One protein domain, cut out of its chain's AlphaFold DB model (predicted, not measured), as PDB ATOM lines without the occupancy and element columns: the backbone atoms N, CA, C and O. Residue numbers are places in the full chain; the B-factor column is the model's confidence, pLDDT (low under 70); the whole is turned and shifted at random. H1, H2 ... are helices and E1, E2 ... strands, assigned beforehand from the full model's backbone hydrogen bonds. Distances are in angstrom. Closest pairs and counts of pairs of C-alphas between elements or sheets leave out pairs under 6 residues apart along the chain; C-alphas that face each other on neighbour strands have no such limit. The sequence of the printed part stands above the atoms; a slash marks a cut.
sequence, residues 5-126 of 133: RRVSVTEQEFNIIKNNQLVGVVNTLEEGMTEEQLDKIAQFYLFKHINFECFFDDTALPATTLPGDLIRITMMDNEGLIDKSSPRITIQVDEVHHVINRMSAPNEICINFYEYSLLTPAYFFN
ATOM      1  N   ARG A   5     107.260 106.921 125.065       80.81
ATOM      2  CA  ARG A   5     107.457 107.966 126.074       80.81
ATOM      3  C   ARG A   5     106.949 107.492 127.425       80.81
ATOM      4  O   ARG A   5     106.000 106.716 127.507       80.81
ATOM      5  N   ARG A   6     107.594 107.942 128.501       81.75
ATOM      6  CA  ARG A   6     107.159 107.659 129.869       81.75
ATOM      7  C   ARG A   6     106.762 108.951 130.554       81.75
ATOM      8  O   ARG A   6     107.554 109.885 130.567       81.75
ATOM      9  N   VAL A   7     105.589 108.935 131.168       84.81
ATOM     10  CA  VAL A   7     105.067 110.031 131.982       84.81
ATOM     11  C   VAL A   7     104.647 109.507 133.348       84.81
ATOM     12  O   VAL A   7     104.282 108.332 133.488       84.81
ATOM     13  N   SER A   8     104.724 110.373 134.351       83.69
ATOM     14  CA  SER A   8     104.191 110.105 135.680       83.69
ATOM     15  C   SER A   8     103.159 111.156 136.028       83.69
ATOM     16  O   SER A   8     103.403 112.333 135.798       83.69
ATOM     17  N   VAL A   9     102.034 110.709 136.571       84.88
ATOM     18  CA  VAL A   9     100.873 111.543 136.893       84.88
ATOM     19  C   VAL A   9     100.368 111.212 138.297       84.88
ATOM     20  O   VAL A   9     100.733 110.183 138.870       84.88
ATOM     21  N   THR A  10      99.534 112.070 138.867       85.00
ATOM     22  CA  THR A  10      98.847 111.809 140.138       85.00
ATOM     23  C   THR A  10      97.874 110.625 140.023       85.00
ATOM     24  O   THR A  10      97.496 110.201 138.929       85.00
ATOM     25  N   GLU A  11      97.424 110.076 141.156       85.50
ATOM     26  CA  GLU A  11      96.423 108.996 141.167       85.50
ATOM     27  C   GLU A  11      95.102 109.418 140.500       85.50
ATOM     28  O   GLU A  11      94.479 108.634 139.780       85.50
ATOM     29  N   GLN A  12      94.678 110.666 140.711       84.75
ATOM     30  CA  GLN A  12      93.464 111.205 140.104       84.75
ATOM     31  C   GLN A  12      93.578 111.232 138.577       84.75
ATOM     32  O   GLN A  12      92.733 110.667 137.884       84.75
ATOM     33  N   GLU A  13      94.651 111.823 138.058       85.38
ATOM     34  CA  GLU A  13      94.953 111.875 136.626       85.38
ATOM     35  C   GLU A  13      95.084 110.478 136.015       85.38
ATOM     36  O   GLU A  13      94.524 110.201 134.954       85.38
ATOM     37  N   PHE A  14      95.761 109.559 136.710       86.88
ATOM     38  CA  PHE A  14      95.886 108.171 136.278       86.88
ATOM     39  C   PHE A  14      94.517 107.511 136.091       86.88
ATOM     40  O   PHE A  14      94.279 106.830 135.092       86.88
ATOM     41  N   ASN A  15      93.605 107.716 137.043       86.25
ATOM     42  CA  ASN A  15      92.255 107.172 136.976       86.25
ATOM     43  C   ASN A  15      91.412 107.825 135.875       86.25
ATOM     44  O   ASN A  15      90.608 107.127 135.259       86.25
ATOM     45  N   ILE A  16      91.611 109.113 135.584       85.94
ATOM     46  CA  ILE A  16      90.963 109.779 134.448       85.94
ATOM     47  C   ILE A  16      91.423 109.133 133.140       85.94
ATOM     48  O   ILE A  16      90.593 108.651 132.377       85.94
ATOM     49  N   ILE A  17      92.736 109.034 132.914       87.19
ATOM     50  CA  ILE A  17      93.282 108.463 131.672       87.19
ATOM     51  C   ILE A  17      92.882 106.990 131.517       87.19
ATOM     52  O   ILE A  17      92.578 106.508 130.432       87.19
ATOM     53  N   LYS A  18      92.835 106.237 132.616       87.75
ATOM     54  CA  LYS A  18      92.422 104.832 132.590       87.75
ATOM     55  C   LYS A  18      90.944 104.637 132.225       87.75
ATOM     56  O   LYS A  18      90.597 103.584 131.697       87.75
ATOM     57  N   ASN A  19      90.071 105.580 132.563       85.88
ATOM     58  CA  ASN A  19      88.623 105.432 132.385       85.88
ATOM     59  C   ASN A  19      88.074 106.256 131.213       85.88
ATOM     60  O   ASN A  19      86.860 106.299 131.021       85.88
ATOM     61  N   ASN A  20      88.951 106.887 130.434       84.19
ATOM     62  CA  ASN A  20      88.596 107.708 129.288       84.19
ATOM     63  C   ASN A  20      89.280 107.176 128.012       84.19
ATOM     64  O   ASN A  20      90.070 106.235 128.052       84.19
ATOM     65  N   GLN A  21      88.916 107.748 126.868       85.31
ATOM     66  CA  GLN A  21      89.489 107.448 125.548       85.31
ATOM     67  C   GLN A  21      90.011 108.708 124.855       85.31
ATOM     68  O   GLN A  21      90.644 108.626 123.809       85.31
ATOM     69  N   LEU A  22      89.756 109.876 125.452       84.19
ATOM     70  CA  LEU A  22      90.136 111.174 124.931       84.19
ATOM     71  C   LEU A  22      90.785 111.992 126.047       84.19
ATOM     72  O   LEU A  22      90.229 112.124 127.137       84.19
ATOM     73  N   VAL A  23      91.959 112.554 125.776       85.88
ATOM     74  CA  VAL A  23      92.623 113.534 126.651       85.88
ATOM     75  C   VAL A  23      93.095 114.715 125.828       85.88
ATOM     76  O   VAL A  23      93.179 114.649 124.610       85.88
ATOM     77  N   GLY A  24      93.376 115.816 126.495       85.31
ATOM     78  CA  GLY A  24      93.674 117.102 125.891       85.31
ATOM     79  C   GLY A  24      94.927 117.625 126.546       85.31
ATOM     80  O   GLY A  24      95.045 117.604 127.767       85.31
ATOM     81  N   VAL A  25      95.866 118.058 125.729       82.88
ATOM     82  CA  VAL A  25      97.195 118.461 126.148       82.88
ATOM     83  C   VAL A  25      97.426 119.875 125.674       82.88
ATOM     84  O   VAL A  25      97.398 120.150 124.473       82.88
ATOM     85  N   VAL A  26      97.626 120.778 126.620       79.25
ATOM     86  CA  VAL A  26      97.901 122.177 126.341       79.25
ATOM     87  C   VAL A  26      99.403 122.340 126.164       79.25
ATOM     88  O   VAL A  26     100.181 122.016 127.052       79.25
ATOM     89  N   ASN A  27      99.811 122.827 124.997       74.56
ATOM     90  CA  ASN A  27     101.197 123.156 124.712       74.56
ATOM     91  C   ASN A  27     101.509 124.535 125.295       74.56
ATOM     92  O   ASN A  27     100.950 125.543 124.847       74.56
ATOM     93  N   THR A  28     102.383 124.568 126.294       63.69
ATOM     94  CA  THR A  28     102.763 125.791 126.991       63.69
ATOM     95  C   THR A  28     104.222 126.080 126.665       63.69
ATOM     96  O   THR A  28     105.105 125.271 126.901       63.69
ATOM     97  N   LEU A  29     104.490 127.226 126.048       57.47
ATOM     98  CA  LEU A  29     105.776 127.540 125.415       57.47
ATOM     99  C   LEU A  29     106.973 127.735 126.379       57.47
ATOM    100  O   LEU A  29     107.899 128.409 125.956       57.47
ATOM    101  N   GLU A  30     106.957 127.204 127.618       53.56
ATOM    102  CA  GLU A  30     108.135 126.835 128.453       53.56
ATOM    103  C   GLU A  30     107.822 126.688 129.962       53.56
ATOM    104  O   GLU A  30     108.535 125.960 130.650       53.56
ATOM    105  N   GLU A  31     106.786 127.345 130.507       61.06
ATOM    106  CA  GLU A  31     106.564 127.425 131.973       61.06
ATOM    107  C   GLU A  31     105.472 126.494 132.540       61.06
ATOM    108  O   GLU A  31     105.220 126.523 133.746       61.06
ATOM    109  N   GLY A  32     104.838 125.643 131.726       61.81
ATOM    110  CA  GLY A  32     103.650 124.906 132.172       61.81
ATOM    111  C   GLY A  32     102.433 125.830 132.320       61.81
ATOM    112  O   GLY A  32     102.529 127.055 132.212       61.81
ATOM    113  N   MET A  33     101.258 125.255 132.572       68.38
ATOM    114  CA  MET A  33     100.074 126.016 132.988       68.38
ATOM    115  C   MET A  33      99.708 125.645 134.416       68.38
ATOM    116  O   MET A  33      99.778 124.484 134.805       68.38
ATOM    117  N   THR A  34      99.276 126.628 135.201       72.75
ATOM    118  CA  THR A  34      98.748 126.350 136.536       72.75
ATOM    119  C   THR A  34      97.396 125.638 136.443       72.75
ATOM    120  O   THR A  34      96.653 125.819 135.476       72.75
ATOM    121  N   GLU A  35      97.029 124.882 137.479       70.62
ATOM    122  CA  GLU A  35      95.719 124.217 137.579       70.62
ATOM    123  C   GLU A  35      94.556 125.206 137.352       70.62
ATOM    124  O   GLU A  35      93.654 124.945 136.563       70.62
ATOM    125  N   GLU A  36      94.642 126.421 137.914       72.75
ATOM    126  CA  GLU A  36      93.644 127.483 137.703       72.75
ATOM    127  C   GLU A  36      93.530 127.913 136.225       72.75
ATOM    128  O   GLU A  36      92.452 128.281 135.747       72.75
ATOM    129  N   GLN A  37      94.640 127.913 135.483       73.12
ATOM    130  CA  GLN A  37      94.639 128.233 134.054       73.12
ATOM    131  C   GLN A  37      94.013 127.100 133.234       73.12
ATOM    132  O   GLN A  37      93.209 127.382 132.343       73.12
ATOM    133  N   LEU A  38      94.322 125.843 133.567       71.69
ATOM    134  CA  LEU A  38      93.717 124.665 132.939       71.69
ATOM    135  C   LEU A  38      92.202 124.621 133.184       71.69
ATOM    136  O   LEU A  38      91.429 124.447 132.238       71.69
ATOM    137  N   ASP A  39      91.760 124.908 134.410       71.88
ATOM    138  CA  ASP A  39      90.342 125.002 134.766       71.88
ATOM    139  C   ASP A  39      89.615 126.087 133.965       71.88
ATOM    140  O   ASP A  39      88.499 125.882 133.476       71.88
ATOM    141  N   LYS A  40      90.240 127.256 133.781       72.94
ATOM    142  CA  LYS A  40      89.675 128.332 132.949       72.94
ATOM    143  C   LYS A  40      89.536 127.909 131.490       72.94
ATOM    144  O   LYS A  40      88.532 128.251 130.863       72.94
ATOM    145  N   ILE A  41      90.503 127.164 130.952       71.88
ATOM    146  CA  ILE A  41      90.432 126.625 129.588       71.88
ATOM    147  C   ILE A  41      89.287 125.618 129.485       71.88
ATOM    148  O   ILE A  41      88.461 125.755 128.585       71.88
ATOM    149  N   ALA A  42      89.158 124.686 130.435       67.81
ATOM    150  CA  ALA A  42      88.055 123.720 130.497       67.81
ATOM    151  C   ALA A  42      86.666 124.371 130.485       67.81
ATOM    152  O   ALA A  42      85.691 123.778 130.019       67.81
ATOM    153  N   GLN A  43      86.563 125.627 130.921       67.38
ATOM    154  CA  GLN A  43      85.304 126.357 130.902       67.38
ATOM    155  C   GLN A  43      84.884 126.901 129.526       67.38
ATOM    156  O   GLN A  43      83.738 127.358 129.399       67.38
ATOM    157  N   PHE A  44      85.747 126.860 128.502       70.25
ATOM    158  CA  PHE A  44      85.400 127.308 127.151       70.25
ATOM    159  C   PHE A  44      84.249 126.480 126.564       70.25
ATOM    160  O   PHE A  44      84.176 125.263 126.724       70.25
ATOM    161  N   TYR A  45      83.341 127.164 125.855       51.50
ATOM    162  CA  TYR A  45      82.092 126.592 125.337       51.50
ATOM    163  C   TYR A  45      82.314 125.309 124.526       51.50
ATOM    164  O   TYR A  45      81.573 124.344 124.682       51.50
ATOM    165  N   LEU A  46      83.373 125.282 123.710       60.53
ATOM    166  CA  LEU A  46      83.728 124.123 122.896       60.53
ATOM    167  C   LEU A  46      83.947 122.863 123.752       60.53
ATOM    168  O   LEU A  46      83.455 121.801 123.388       60.53
ATOM    169  N   PHE A  47      84.616 122.990 124.902       64.19
ATOM    170  CA  PHE A  47      85.023 121.858 125.743       64.19
ATOM    171  C   PHE A  47      83.912 121.359 126.664       64.19
ATOM    172  O   PHE A  47      83.750 120.153 126.845       64.19
ATOM    173  N   LYS A  48      83.050 122.265 127.138       58.38
ATOM    174  CA  LYS A  48      81.838 121.886 127.883       58.38
ATOM    175  C   LYS A  48      80.895 120.991 127.074       58.38
ATOM    176  O   LYS A  48      80.203 120.162 127.653       58.38
ATOM    177  N   HIS A  49      80.850 121.156 125.751       56.00
ATOM    178  CA  HIS A  49      79.929 120.414 124.886       56.00
ATOM    179  C   HIS A  49      80.461 119.068 124.380       56.00
ATOM    180  O   HIS A  49      79.661 118.250 123.933       56.00
ATOM    181  N   ILE A  50      81.765 118.809 124.496       61.00
ATOM    182  CA  ILE A  50      82.372 117.508 124.167       61.00
ATOM    183  C   ILE A  50      82.503 116.585 125.395       61.00
ATOM    184  O   ILE A  50      83.104 115.524 125.288       61.00
ATOM    185  N   ASN A  51      81.925 116.974 126.544       55.41
ATOM    186  CA  ASN A  51      81.991 116.249 127.823       55.41
ATOM    187  C   ASN A  51      83.428 115.845 128.200       55.41
ATOM    188  O   ASN A  51      83.707 114.714 128.588       55.41
ATOM    189  N   PHE A  52      84.342 116.786 127.990       64.12
ATOM    190  CA  PHE A  52      85.770 116.581 128.110       64.12
ATOM    191  C   PHE A  52      86.236 116.956 129.520       64.12
ATOM    192  O   PHE A  52      86.000 118.074 129.976       64.12
ATOM    193  N   GLU A  53      86.854 116.002 130.216       58.81
ATOM    194  CA  GLU A  53      86.966 116.049 131.680       58.81
ATOM    195  C   GLU A  53      88.323 116.524 132.212       58.81
ATOM    196  O   GLU A  53      88.396 116.893 133.380       58.81
ATOM    197  N   CYS A  54      89.402 116.536 131.415       66.94
ATOM    198  CA  CYS A  54      90.723 116.875 131.957       66.94
ATOM    199  C   CYS A  54      91.734 117.339 130.903       66.94
ATOM    200  O   CYS A  54      91.984 116.633 129.926       66.94
ATOM    201  N   PHE A  55      92.342 118.504 131.142       73.00
ATOM    202  CA  PHE A  55      93.512 118.975 130.408       73.00
ATOM    203  C   PHE A  55      94.794 118.650 131.167       73.00
ATOM    204  O   PHE A  55      94.859 118.819 132.379       73.00
ATOM    205  N   PHE A  56      95.819 118.265 130.420       74.81
ATOM    206  CA  PHE A  56      97.184 118.092 130.894       74.81
ATOM    207  C   PHE A  56      98.054 119.195 130.299       74.81
ATOM    208  O   PHE A  56      97.815 119.619 129.165       74.81
ATOM    209  N   ASP A  57      99.066 119.654 131.023       69.25
ATOM    210  CA  ASP A  57     100.128 120.440 130.399       69.25
ATOM    211  C   ASP A  57     101.115 119.527 129.654       69.25
ATOM    212  O   ASP A  57     101.064 118.291 129.739       69.25
ATOM    213  N   ASP A  58     102.026 120.140 128.903       64.94
ATOM    214  CA  ASP A  58     102.993 119.416 128.094       64.94
ATOM    215  C   ASP A  58     104.130 118.751 128.893       64.94
ATOM    216  O   ASP A  58     104.899 117.955 128.341       64.94
ATOM    217  N   THR A  59     104.197 119.022 130.202       67.31
ATOM    218  CA  THR A  59     105.107 118.359 131.145       67.31
ATOM    219  C   THR A  59     104.536 117.020 131.617       67.31
ATOM    220  O   THR A  59     105.282 116.044 131.748       67.31
ATOM    221  N   ALA A  60     103.212 116.947 131.795       68.19
ATOM    222  CA  ALA A  60     102.487 115.740 132.176       68.19
ATOM    223  C   ALA A  60     102.228 114.811 130.980       68.19
ATOM    224  O   ALA A  60     102.375 113.592 131.100       68.19
ATOM    225  N   LEU A  61     101.886 115.358 129.808       76.50
ATOM    226  CA  LEU A  61     101.758 114.597 128.562       76.50
ATOM    227  C   LEU A  61     102.428 115.336 127.403       76.50
ATOM    228  O   LEU A  61     102.162 116.502 127.189       76.50
ATOM    229  N   PRO A  62     103.239 114.682 126.565       77.56
ATOM    230  CA  PRO A  62     103.995 115.386 125.538       77.56
ATOM    231  C   PRO A  62     103.072 115.993 124.475       77.56
ATOM    232  O   PRO A  62     102.364 115.263 123.785       77.56
ATOM    233  N   ALA A  63     103.145 117.311 124.257       78.88
ATOM    234  CA  ALA A  63     102.396 118.024 123.210       78.88
ATOM    235  C   ALA A  63     102.808 117.654 121.765       78.88
ATOM    236  O   ALA A  63     102.147 118.029 120.802       78.88
ATOM    237  N   THR A  64     103.915 116.930 121.593       80.50
ATOM    238  CA  THR A  64     104.477 116.539 120.285       80.50
ATOM    239  C   THR A  64     104.144 115.097 119.898       80.50
ATOM    240  O   THR A  64     104.861 114.490 119.105       80.50
ATOM    241  N   THR A  65     103.097 114.533 120.499       84.62
ATOM    242  CA  THR A  65     102.669 113.153 120.248       84.62
ATOM    243  C   THR A  65     102.035 113.025 118.867       84.62
ATOM    244  O   THR A  65     101.294 113.911 118.439       84.62
ATOM    245  N   LEU A  66     102.328 111.926 118.172       87.38
ATOM    246  CA  LEU A  66     101.781 111.595 116.856       87.38
ATOM    247  C   LEU A  66     100.942 110.307 116.910       87.38
ATOM    248  O   LEU A  66     101.164 109.468 117.785       87.38
ATOM    249  N   PRO A  67     100.020 110.093 115.951       90.44
ATOM    250  CA  PRO A  67      99.354 108.804 115.784       90.44
ATOM    251  C   PRO A  67     100.355 107.640 115.697       90.44
ATOM    252  O   PRO A  67     101.340 107.700 114.957       90.44
ATOM    253  N   GLY A  68     100.095 106.576 116.454       87.56
ATOM    254  CA  GLY A  68     100.953 105.401 116.614       87.56
ATOM    255  C   GLY A  68     101.995 105.502 117.734       87.56
ATOM    256  O   GLY A  68     102.634 104.493 118.047       87.56
ATOM    257  N   ASP A  69     102.178 106.671 118.358       88.75
ATOM    258  CA  ASP A  69     103.062 106.798 119.516       88.75
ATOM    259  C   ASP A  69     102.512 106.039 120.726       88.75
ATOM    260  O   ASP A  69     101.303 105.943 120.956       88.75
ATOM    261  N   LEU A  70     103.437 105.511 121.530       89.38
ATOM    262  CA  LEU A  70     103.127 104.766 122.740       89.38
ATOM    263  C   LEU A  70     103.499 105.608 123.956       89.38
ATOM    264  O   LEU A  70     104.652 106.016 124.116       89.38
ATOM    265  N   ILE A  71     102.550 105.822 124.861       88.12
ATOM    266  CA  ILE A  71     102.797 106.550 126.104       88.12
ATOM    267  C   ILE A  71     102.555 105.614 127.277       88.12
ATOM    268  O   ILE A  71     101.444 105.150 127.531       88.12
ATOM    269  N   ARG A  72     103.623 105.330 128.019       87.75
ATOM    270  CA  ARG A  72     103.566 104.578 129.264       87.75
ATOM    271  C   ARG A  72     103.332 105.531 130.425       87.75
ATOM    272  O   ARG A  72     104.183 106.363 130.733       87.75
ATOM    273  N   ILE A  73     102.223 105.322 131.113       87.69
ATOM    274  CA  ILE A  73     101.772 106.142 132.227       87.69
ATOM    275  C   ILE A  73     102.037 105.380 133.521       87.69
ATOM    276  O   ILE A  73     101.660 104.211 133.665       87.69
ATOM    277  N   THR A  74     102.720 106.035 134.451       86.31
ATOM    278  CA  THR A  74     102.926 105.566 135.825       86.31
ATOM    279  C   THR A  74     102.334 106.556 136.819       86.31
ATOM    280  O   THR A  74     102.137 107.716 136.477       86.31
ATOM    281  N   MET A  75     102.035 106.109 138.036       86.56
ATOM    282  CA  MET A  75     101.652 107.037 139.100       86.56
ATOM    283  C   MET A  75     102.901 107.628 139.762       86.56
ATOM    284  O   MET A  75     103.965 107.002 139.764       86.56
ATOM    285  N   MET A  76     102.783 108.844 140.279       84.62
ATOM    286  CA  MET A  76     103.732 109.380 141.251       84.62
ATOM    287  C   MET A  76     103.507 108.718 142.617       84.62
ATOM    288  O   MET A  76     102.386 108.312 142.929       84.62
ATOM    289  N   ASP A  77     104.558 108.602 143.424       79.19
ATOM    290  CA  ASP A  77     104.422 108.216 144.829       79.19
ATOM    291  C   ASP A  77     103.966 109.404 145.699       79.19
ATOM    292  O   ASP A  77     103.788 110.529 145.224       79.19
ATOM    293  N   ASN A  78     103.774 109.159 146.997       74.19
ATOM    294  CA  ASN A  78     103.329 110.178 147.956       74.19
ATOM    295  C   ASN A  78     104.312 111.353 148.117       74.19
ATOM    296  O   ASN A  78     103.954 112.361 148.723       74.19
ATOM    297  N   GLU A  79     105.543 111.227 147.615       77.00
ATOM    298  CA  GLU A  79     106.567 112.273 147.629       77.00
ATOM    299  C   GLU A  79     106.637 113.023 146.284       77.00
ATOM    300  O   GLU A  79     107.496 113.883 146.096       77.00
ATOM    301  N   GLY A  80     105.728 112.722 145.345       69.50
ATOM    302  CA  GLY A  80     105.709 113.295 143.998       69.50
ATOM    303  C   GLY A  80     106.801 112.730 143.086       69.50
ATOM    304  O   GLY A  80     107.053 113.272 142.009       69.50
ATOM    305  N   LEU A  81     107.482 111.655 143.499       74.62
ATOM    306  CA  LEU A  81     108.540 111.025 142.720       74.62
ATOM    307  C   LEU A  81     107.967 109.964 141.780       74.62
ATOM    308  O   LEU A  81     106.871 109.436 141.953       74.62
ATOM    309  N   ILE A  82     108.729 109.643 140.732       71.44
ATOM    310  CA  ILE A  82     108.334 108.640 139.742       71.44
ATOM    311  C   ILE A  82     108.312 107.255 140.392       71.44
ATOM    312  O   ILE A  82     109.365 106.622 140.538       71.44
ATOM    313  N   ASP A  83     107.118 106.729 140.654       70.31
ATOM    314  CA  ASP A  83     106.978 105.355 141.109       70.31
ATOM    315  C   ASP A  83     107.224 104.384 139.936       70.31
ATOM    316  O   ASP A  83     106.607 104.426 138.863       70.31
ATOM    317  N   LYS A  84     108.210 103.495 140.094       65.56
ATOM    318  CA  LYS A  84     108.503 102.421 139.125       65.56
ATOM    319  C   LYS A  84     107.729 101.135 139.436       65.56
ATOM    320  O   LYS A  84     107.715 100.243 138.584       65.56
ATOM    321  N   SER A  85     107.084 101.067 140.596       62.62
ATOM    322  CA  SER A  85     106.467  99.901 141.224       62.62
ATOM    323  C   SER A  85     104.932  99.879 141.156       62.62
ATOM    324  O   SER A  85     104.298  99.400 142.075       62.62
ATOM    325  N   SER A  86     104.340 100.203 139.998       65.06
ATOM    326  CA  SER A  86     102.915  99.947 139.669       65.06
ATOM    327  C   SER A  86     101.873 100.711 140.509       65.06
ATOM    328  O   SER A  86     102.115 101.021 141.666       65.06
ATOM    329  N   PRO A  87     100.649 100.920 139.986       76.00
ATOM    330  CA  PRO A  87     100.115 100.581 138.661       76.00
ATOM    331  C   PRO A  87     100.732 101.351 137.483       76.00
ATOM    332  O   PRO A  87     101.263 102.453 137.607       76.00
ATOM    333  N   ARG A  88     100.691 100.710 136.309       84.38
ATOM    334  CA  ARG A  88     101.138 101.267 135.027       84.38
ATOM    335  C   ARG A  88     100.180 100.856 133.918       84.38
ATOM    336  O   ARG A  88      99.764  99.698 133.880       84.38
ATOM    337  N   ILE A  89      99.894 101.774 133.010       88.25
ATOM    338  CA  ILE A  89      99.163 101.511 131.764       88.25
ATOM    339  C   ILE A  89      99.999 102.007 130.591       88.25
ATOM    340  O   ILE A  89     100.901 102.828 130.760       88.25
ATOM    341  N   THR A  90      99.747 101.469 129.404       89.69
ATOM    342  CA  THR A  90     100.272 102.054 128.169       89.69
ATOM    343  C   THR A  90      99.095 102.403 127.288       89.69
ATOM    344  O   THR A  90      98.206 101.573 127.109       89.69
ATOM    345  N   ILE A  91      99.099 103.624 126.774       91.00
ATOM    346  CA  ILE A  91      98.166 104.059 125.747       91.00
ATOM    347  C   ILE A  91      98.895 104.069 124.405       91.00
ATOM    348  O   ILE A  91     100.087 104.388 124.345       91.00
ATOM    349  N   GLN A  92      98.179 103.711 123.349       92.19
ATOM    350  CA  GLN A  92      98.572 103.988 121.977       92.19
ATOM    351  C   GLN A  92      97.720 105.147 121.485       92.19
ATOM    352  O   GLN A  92      96.499 105.084 121.588       92.19
ATOM    353  N   VAL A  93      98.360 106.198 120.984       90.38
ATOM    354  CA  VAL A  93      97.631 107.322 120.396       90.38
ATOM    355  C   VAL A  93      97.131 106.912 119.021       90.38
ATOM    356  O   VAL A  93      97.929 106.564 118.153       90.38
ATOM    357  N   ASP A  94      95.820 106.941 118.836       90.44
ATOM    358  CA  ASP A  94      95.160 106.531 117.600       90.44
ATOM    359  C   ASP A  94      94.995 107.737 116.670       90.44
ATOM    360  O   ASP A  94      95.397 107.684 115.507       90.44
ATOM    361  N   GLU A  95      94.507 108.858 117.209       89.12
ATOM    362  CA  GLU A  95      94.339 110.118 116.482       89.12
ATOM    363  C   GLU A  95      94.771 111.329 117.318       89.12
ATOM    364  O   GLU A  95      94.744 111.323 118.552       89.12
ATOM    365  N   VAL A  96      95.181 112.395 116.622       85.75
ATOM    366  CA  VAL A  96      95.525 113.685 117.229       85.75
ATOM    367  C   VAL A  96      94.743 114.795 116.537       85.75
ATOM    368  O   VAL A  96      94.898 115.016 115.334       85.75
ATOM    369  N   HIS A  97      93.936 115.533 117.298       84.88
ATOM    370  CA  HIS A  97      93.218 116.706 116.806       84.88
ATOM    371  C   HIS A  97      93.801 117.984 117.397       84.88
ATOM    372  O   HIS A  97      93.913 118.135 118.610       84.88
ATOM    373  N   HIS A  98      94.132 118.941 116.537       79.88
ATOM    374  CA  HIS A  98      94.754 120.194 116.947       79.88
ATOM    375  C   HIS A  98      93.726 121.323 116.994       79.88
ATOM    376  O   HIS A  98      93.085 121.639 115.989       79.88
ATOM    377  N   VAL A  99      93.618 121.981 118.144       76.12
ATOM    378  CA  VAL A  99      92.858 123.217 118.318       76.12
ATOM    379  C   VAL A  99      93.841 124.333 118.634       76.12
ATOM    380  O   VAL A  99      94.417 124.400 119.716       76.12
ATOM    381  N   ILE A 100      94.025 125.234 117.671       68.44
ATOM    382  CA  ILE A 100      94.841 126.435 117.848       68.44
ATOM    383  C   ILE A 100      93.890 127.612 117.951       68.44
ATOM    384  O   ILE A 100      93.238 127.981 116.969       68.44
ATOM    385  N   ASN A 101      93.819 128.225 119.131       59.38
ATOM    386  CA  ASN A 101      93.116 129.488 119.256       59.38
ATOM    387  C   ASN A 101      94.031 130.619 118.780       59.38
ATOM    388  O   ASN A 101      94.804 131.179 119.555       59.38
ATOM    389  N   ARG A 102      93.923 130.966 117.492       54.78
ATOM    390  CA  ARG A 102      94.560 132.156 116.913       54.78
ATOM    391  C   ARG A 102      93.808 133.422 117.334       54.78
ATOM    392  O   ARG A 102      93.327 134.176 116.488       54.78
ATOM    393  N   MET A 103      93.663 133.660 118.638       48.22
ATOM    394  CA  MET A 103      93.415 135.024 119.095       48.22
ATOM    395  C   MET A 103      94.702 135.789 118.821       48.22
ATOM    396  O   MET A 103      95.767 135.344 119.220       48.22
ATOM    397  N   SER A 104      94.610 136.895 118.094       44.75
ATOM    398  CA  SER A 104      95.705 137.740 117.596       44.75
ATOM    399  C   SER A 104      96.512 138.455 118.702       44.75
ATOM    400  O   SER A 104      96.765 139.655 118.628       44.75
ATOM    401  N   ALA A 105      96.883 137.726 119.750       50.72
ATOM    402  CA  ALA A 105      97.547 138.155 120.967       50.72
ATOM    403  C   ALA A 105      98.757 137.236 121.243       50.72
ATOM    404  O   ALA A 105      98.761 136.094 120.795       50.72
ATOM    405  N   PRO A 106      99.764 137.695 122.007       50.00
ATOM    406  CA  PRO A 106     101.020 136.969 122.253       50.00
ATOM    407  C   PRO A 106     100.901 135.634 123.021       50.00
ATOM    408  O   PRO A 106     101.921 135.011 123.289       50.00
ATOM    409  N   ASN A 107      99.687 135.172 123.339       52.28
ATOM    410  CA  ASN A 107      99.423 133.955 124.110       52.28
ATOM    411  C   ASN A 107      98.575 132.976 123.283       52.28
ATOM    412  O   ASN A 107      97.428 132.684 123.633       52.28
ATOM    413  N   GLU A 108      99.110 132.514 122.152       61.59
ATOM    414  CA  GLU A 108      98.475 131.456 121.361       61.59
ATOM    415  C   GLU A 108      98.426 130.165 122.188       61.59
ATOM    416  O   GLU A 108      99.445 129.529 122.441       61.59
ATOM    417  N   ILE A 109      97.227 129.778 122.627       67.44
ATOM    418  CA  ILE A 109      97.018 128.499 123.306       67.44
ATOM    419  C   ILE A 109      96.810 127.438 122.225       67.44
ATOM    420  O   ILE A 109      95.837 127.489 121.462       67.44
ATOM    421  N   CYS A 110      97.737 126.485 122.165       75.00
ATOM    422  CA  CYS A 110      97.635 125.303 121.321       75.00
ATOM    423  C   CYS A 110      97.230 124.113 122.191       75.00
ATOM    424  O   CYS A 110      97.877 123.824 123.194       75.00
ATOM    425  N   ILE A 111      96.141 123.450 121.820       78.75
ATOM    426  CA  ILE A 111      95.589 122.307 122.542       78.75
ATOM    427  C   ILE A 111      95.523 121.132 121.578       78.75
ATOM    428  O   ILE A 111      94.925 121.238 120.507       78.75
ATOM    429  N   ASN A 112      96.107 120.008 121.969       84.44
ATOM    430  CA  ASN A 112      96.046 118.765 121.216       84.44
ATOM    431  C   ASN A 112      95.132 117.781 121.929       84.44
ATOM    432  O   ASN A 112      95.344 117.492 123.099       84.44
ATOM    433  N   PHE A 113      94.147 117.239 121.229       85.62
ATOM    434  CA  PHE A 113      93.317 116.154 121.726       85.62
ATOM    435  C   PHE A 113      93.864 114.832 121.217       85.62
ATOM    436  O   PHE A 113      94.026 114.667 120.011       85.62
ATOM    437  N   TYR A 114      94.156 113.919 122.132       87.69
ATOM    438  CA  TYR A 114      94.610 112.569 121.838       87.69
ATOM    439  C   TYR A 114      93.452 111.619 122.056       87.69
ATOM    440  O   TYR A 114      93.002 111.455 123.192       87.69
ATOM    441  N   GLU A 115      92.992 111.007 120.974       89.94
ATOM    442  CA  GLU A 115      92.174 109.806 121.051       89.94
ATOM    443  C   GLU A 115      93.120 108.607 121.153       89.94
ATOM    444  O   GLU A 115      94.127 108.541 120.439       89.94
ATOM    445  N   TYR A 116      92.866 107.703 122.094       90.62
ATOM    446  CA  TYR A 116      93.789 106.611 122.378       90.62
ATOM    447  C   TYR A 116      93.101 105.327 122.816       90.62
ATOM    448  O   TYR A 116      92.039 105.312 123.444       90.62
ATOM    449  N   SER A 117      93.824 104.236 122.590       90.75
ATOM    450  CA  SER A 117      93.474 102.900 123.037       90.75
ATOM    451  C   SER A 117      94.363 102.459 124.194       90.75
ATOM    452  O   SER A 117      95.589 102.601 124.167       90.75
ATOM    453  N   LEU A 118      93.752 101.864 125.221       91.00
ATOM    454  CA  LEU A 118      94.487 101.211 126.303       91.00
ATOM    455  C   LEU A 118      95.052  99.880 125.817       91.00
ATOM    456  O   LEU A 118      94.315  98.947 125.490       91.00
ATOM    457  N   LEU A 119      96.376  99.763 125.841       87.50
ATOM    458  CA  LEU A 119      97.039  98.522 125.493       87.50
ATOM    459  C   LEU A 119      96.982  97.552 126.666       87.50
ATOM    460  O   LEU A 119      97.492  97.804 127.763       87.50
ATOM    461  N   THR A 120      96.375  96.397 126.414       77.38
ATOM    462  CA  THR A 120      96.442  95.281 127.352       77.38
ATOM    463  C   THR A 120      97.870  94.727 127.405       77.38
ATOM    464  O   THR A 120      98.610  94.829 126.422       77.38
ATOM    465  N   PRO A 121      98.275  94.073 128.510       67.88
ATOM    466  CA  PRO A 121      99.589  93.437 128.601       67.88
ATOM    467  C   PRO A 121      99.908  92.495 127.428       67.88
ATOM    468  O   PRO A 121     101.072  92.372 127.061       67.88
ATOM    469  N   ALA A 122      98.888  91.882 126.807       62.16
ATOM    470  CA  ALA A 122      99.020  90.997 125.648       62.16
ATOM    471  C   ALA A 122      99.695  91.659 124.433       62.16
ATOM    472  O   ALA A 122     100.391  90.973 123.688       62.16
ATOM    473  N   TYR A 123      99.556  92.980 124.267       63.69
ATOM    474  CA  TYR A 123     100.208  93.731 123.190       63.69
ATOM    475  C   TYR A 123     101.734  93.517 123.188       63.69
ATOM    476  O   TYR A 123     102.330  93.230 122.156       63.69
ATOM    477  N   PHE A 124     102.360  93.539 124.369       63.41
ATOM    478  CA  PHE A 124     103.814  93.406 124.518       63.41
ATOM    479  C   PHE A 124     104.325  91.967 124.426       63.41
ATOM    480  O   PHE A 124     105.519  91.752 124.238       63.41
ATOM    481  N   PHE A 125     103.443  90.978 124.581       60.00
ATOM    482  CA  PHE A 125     103.811  89.571 124.420       60.00
ATOM    483  C   PHE A 125     103.741  89.128 122.953       60.00
ATOM    484  O   PHE A 125     104.491  88.239 122.558       60.00
ATOM    485  N   ASN A 126     102.906  89.777 122.136       54.31
ATOM    486  CA  ASN A 126     102.769  89.454 120.715       54.31
ATOM    487  C   ASN A 126     103.919  90.007 119.855       54.31
ATOM    488  O   ASN A 126     104.297  89.362 118.883       54.31
TER     489      ASN A 126
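This is residues 5 to 126 of the 133 residues of an uncharacterized protein of Xenorhabdus bovienii str. Intermedium (UniProt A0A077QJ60). One six-stranded sheet, strongly twisted and curled like part of a barrel, has the two helices H1 and H2 on one of its faces. The long E5 and E6 hairpin runs through the sheet, its turn at residues 102 to 108 and the short helix H4 lying at opposite ends of the longest axis. The printed part has 122 residues, with four named helices and six named strands in the order E1 H1 E2 H2 H3 E3 E4 E5 E6 H4. The mixed sheet runs E1 E4 E5 E6 E2 E3, and the class is mixed, helices and strands. The whole is compact, with a radius of gyration of the C-alphas of 14.7 A and spans of 49 by 33 by 25 A.

E5, residues 88 to 101, is 33.3 A long and bends by 74 degrees at residue 94; E6, residues 109 to 119, is 30.1 A long. E4 is residues 70 to 75, 16.6 A, and E1 residues 5 to 9, 13.2 A, beginning at C-alpha 5 (107.457, 107.966, 126.074). E2 is residues 22 to 27, 16.3 A, and E3 residues 55 to 57. H1 is residues 11 to 19, 12.3 A, H2 residues 35 to 42, 10.4 A, and H3 residues 45 to 49. H4, residues 122 to 126, ends at C-alpha 126 (102.769, 89.454, 120.715).

E4, E5 and E6 form a meander, each strand the antiparallel neighbour of the one before. In the E5 and E6 hairpin N 97 and O 113 are 2.8 A apart, and in the E4 and E5 hairpin N 73 and O 89 are 2.8 A apart, both within hydrogen-bond range. The edge strand E1 is parallel to E4, with N 7 and O 72 at 3.0 A. On the other side of E6 from E5, E2 is antiparallel to E6, with N 25 and O 112 at 2.7 A. The other edge strand, E3, is parallel to E2, with N 56 and O 24 at 2.8 A. E2, H2, H3 and E3 make a strand-helix-strand unit, two parallel neighbour strands with helices between, and its crossover is right-handed. H1 and H2 are on the same face of the sheet. H1 has a height over the sheet of 6.7 A and is over none of the strands, only just, with 2 of its C-alphas falling on E1; its closest C-alphas to E4 are those of Glu 11 and Met 75, 6.0 A. H2, at a height of 9.2 A, is over E3 and only just over E2, on which 3 of its C-alphas fall; the closest C-alphas of H2 and E3 are those of Leu 38 and Phe 55, 6.2 A. On the local plane H2 stands at 39 degrees to E3, slantwise to the strands. H2 and H3 are close but not clearly touching, the closest C-alphas being those of Ala 42 and Lys 48, 7.0 A. H3 and H4 are not on the sheet. In H1, H2, H3 and H4 every O i to N i+4 pair is within hydrogen-bond range.

The two C-alphas farthest apart are those of Ser 104 and Phe 125, 49.3 A. The printed part has no cut. The links E3 to E4 and E4 to E5 are long, 12 residues each. The mean pLDDT of the printed part is 75.1; 42 residues are under 70, among them residues 45 to 54, 100 to 109 and 121 to 126.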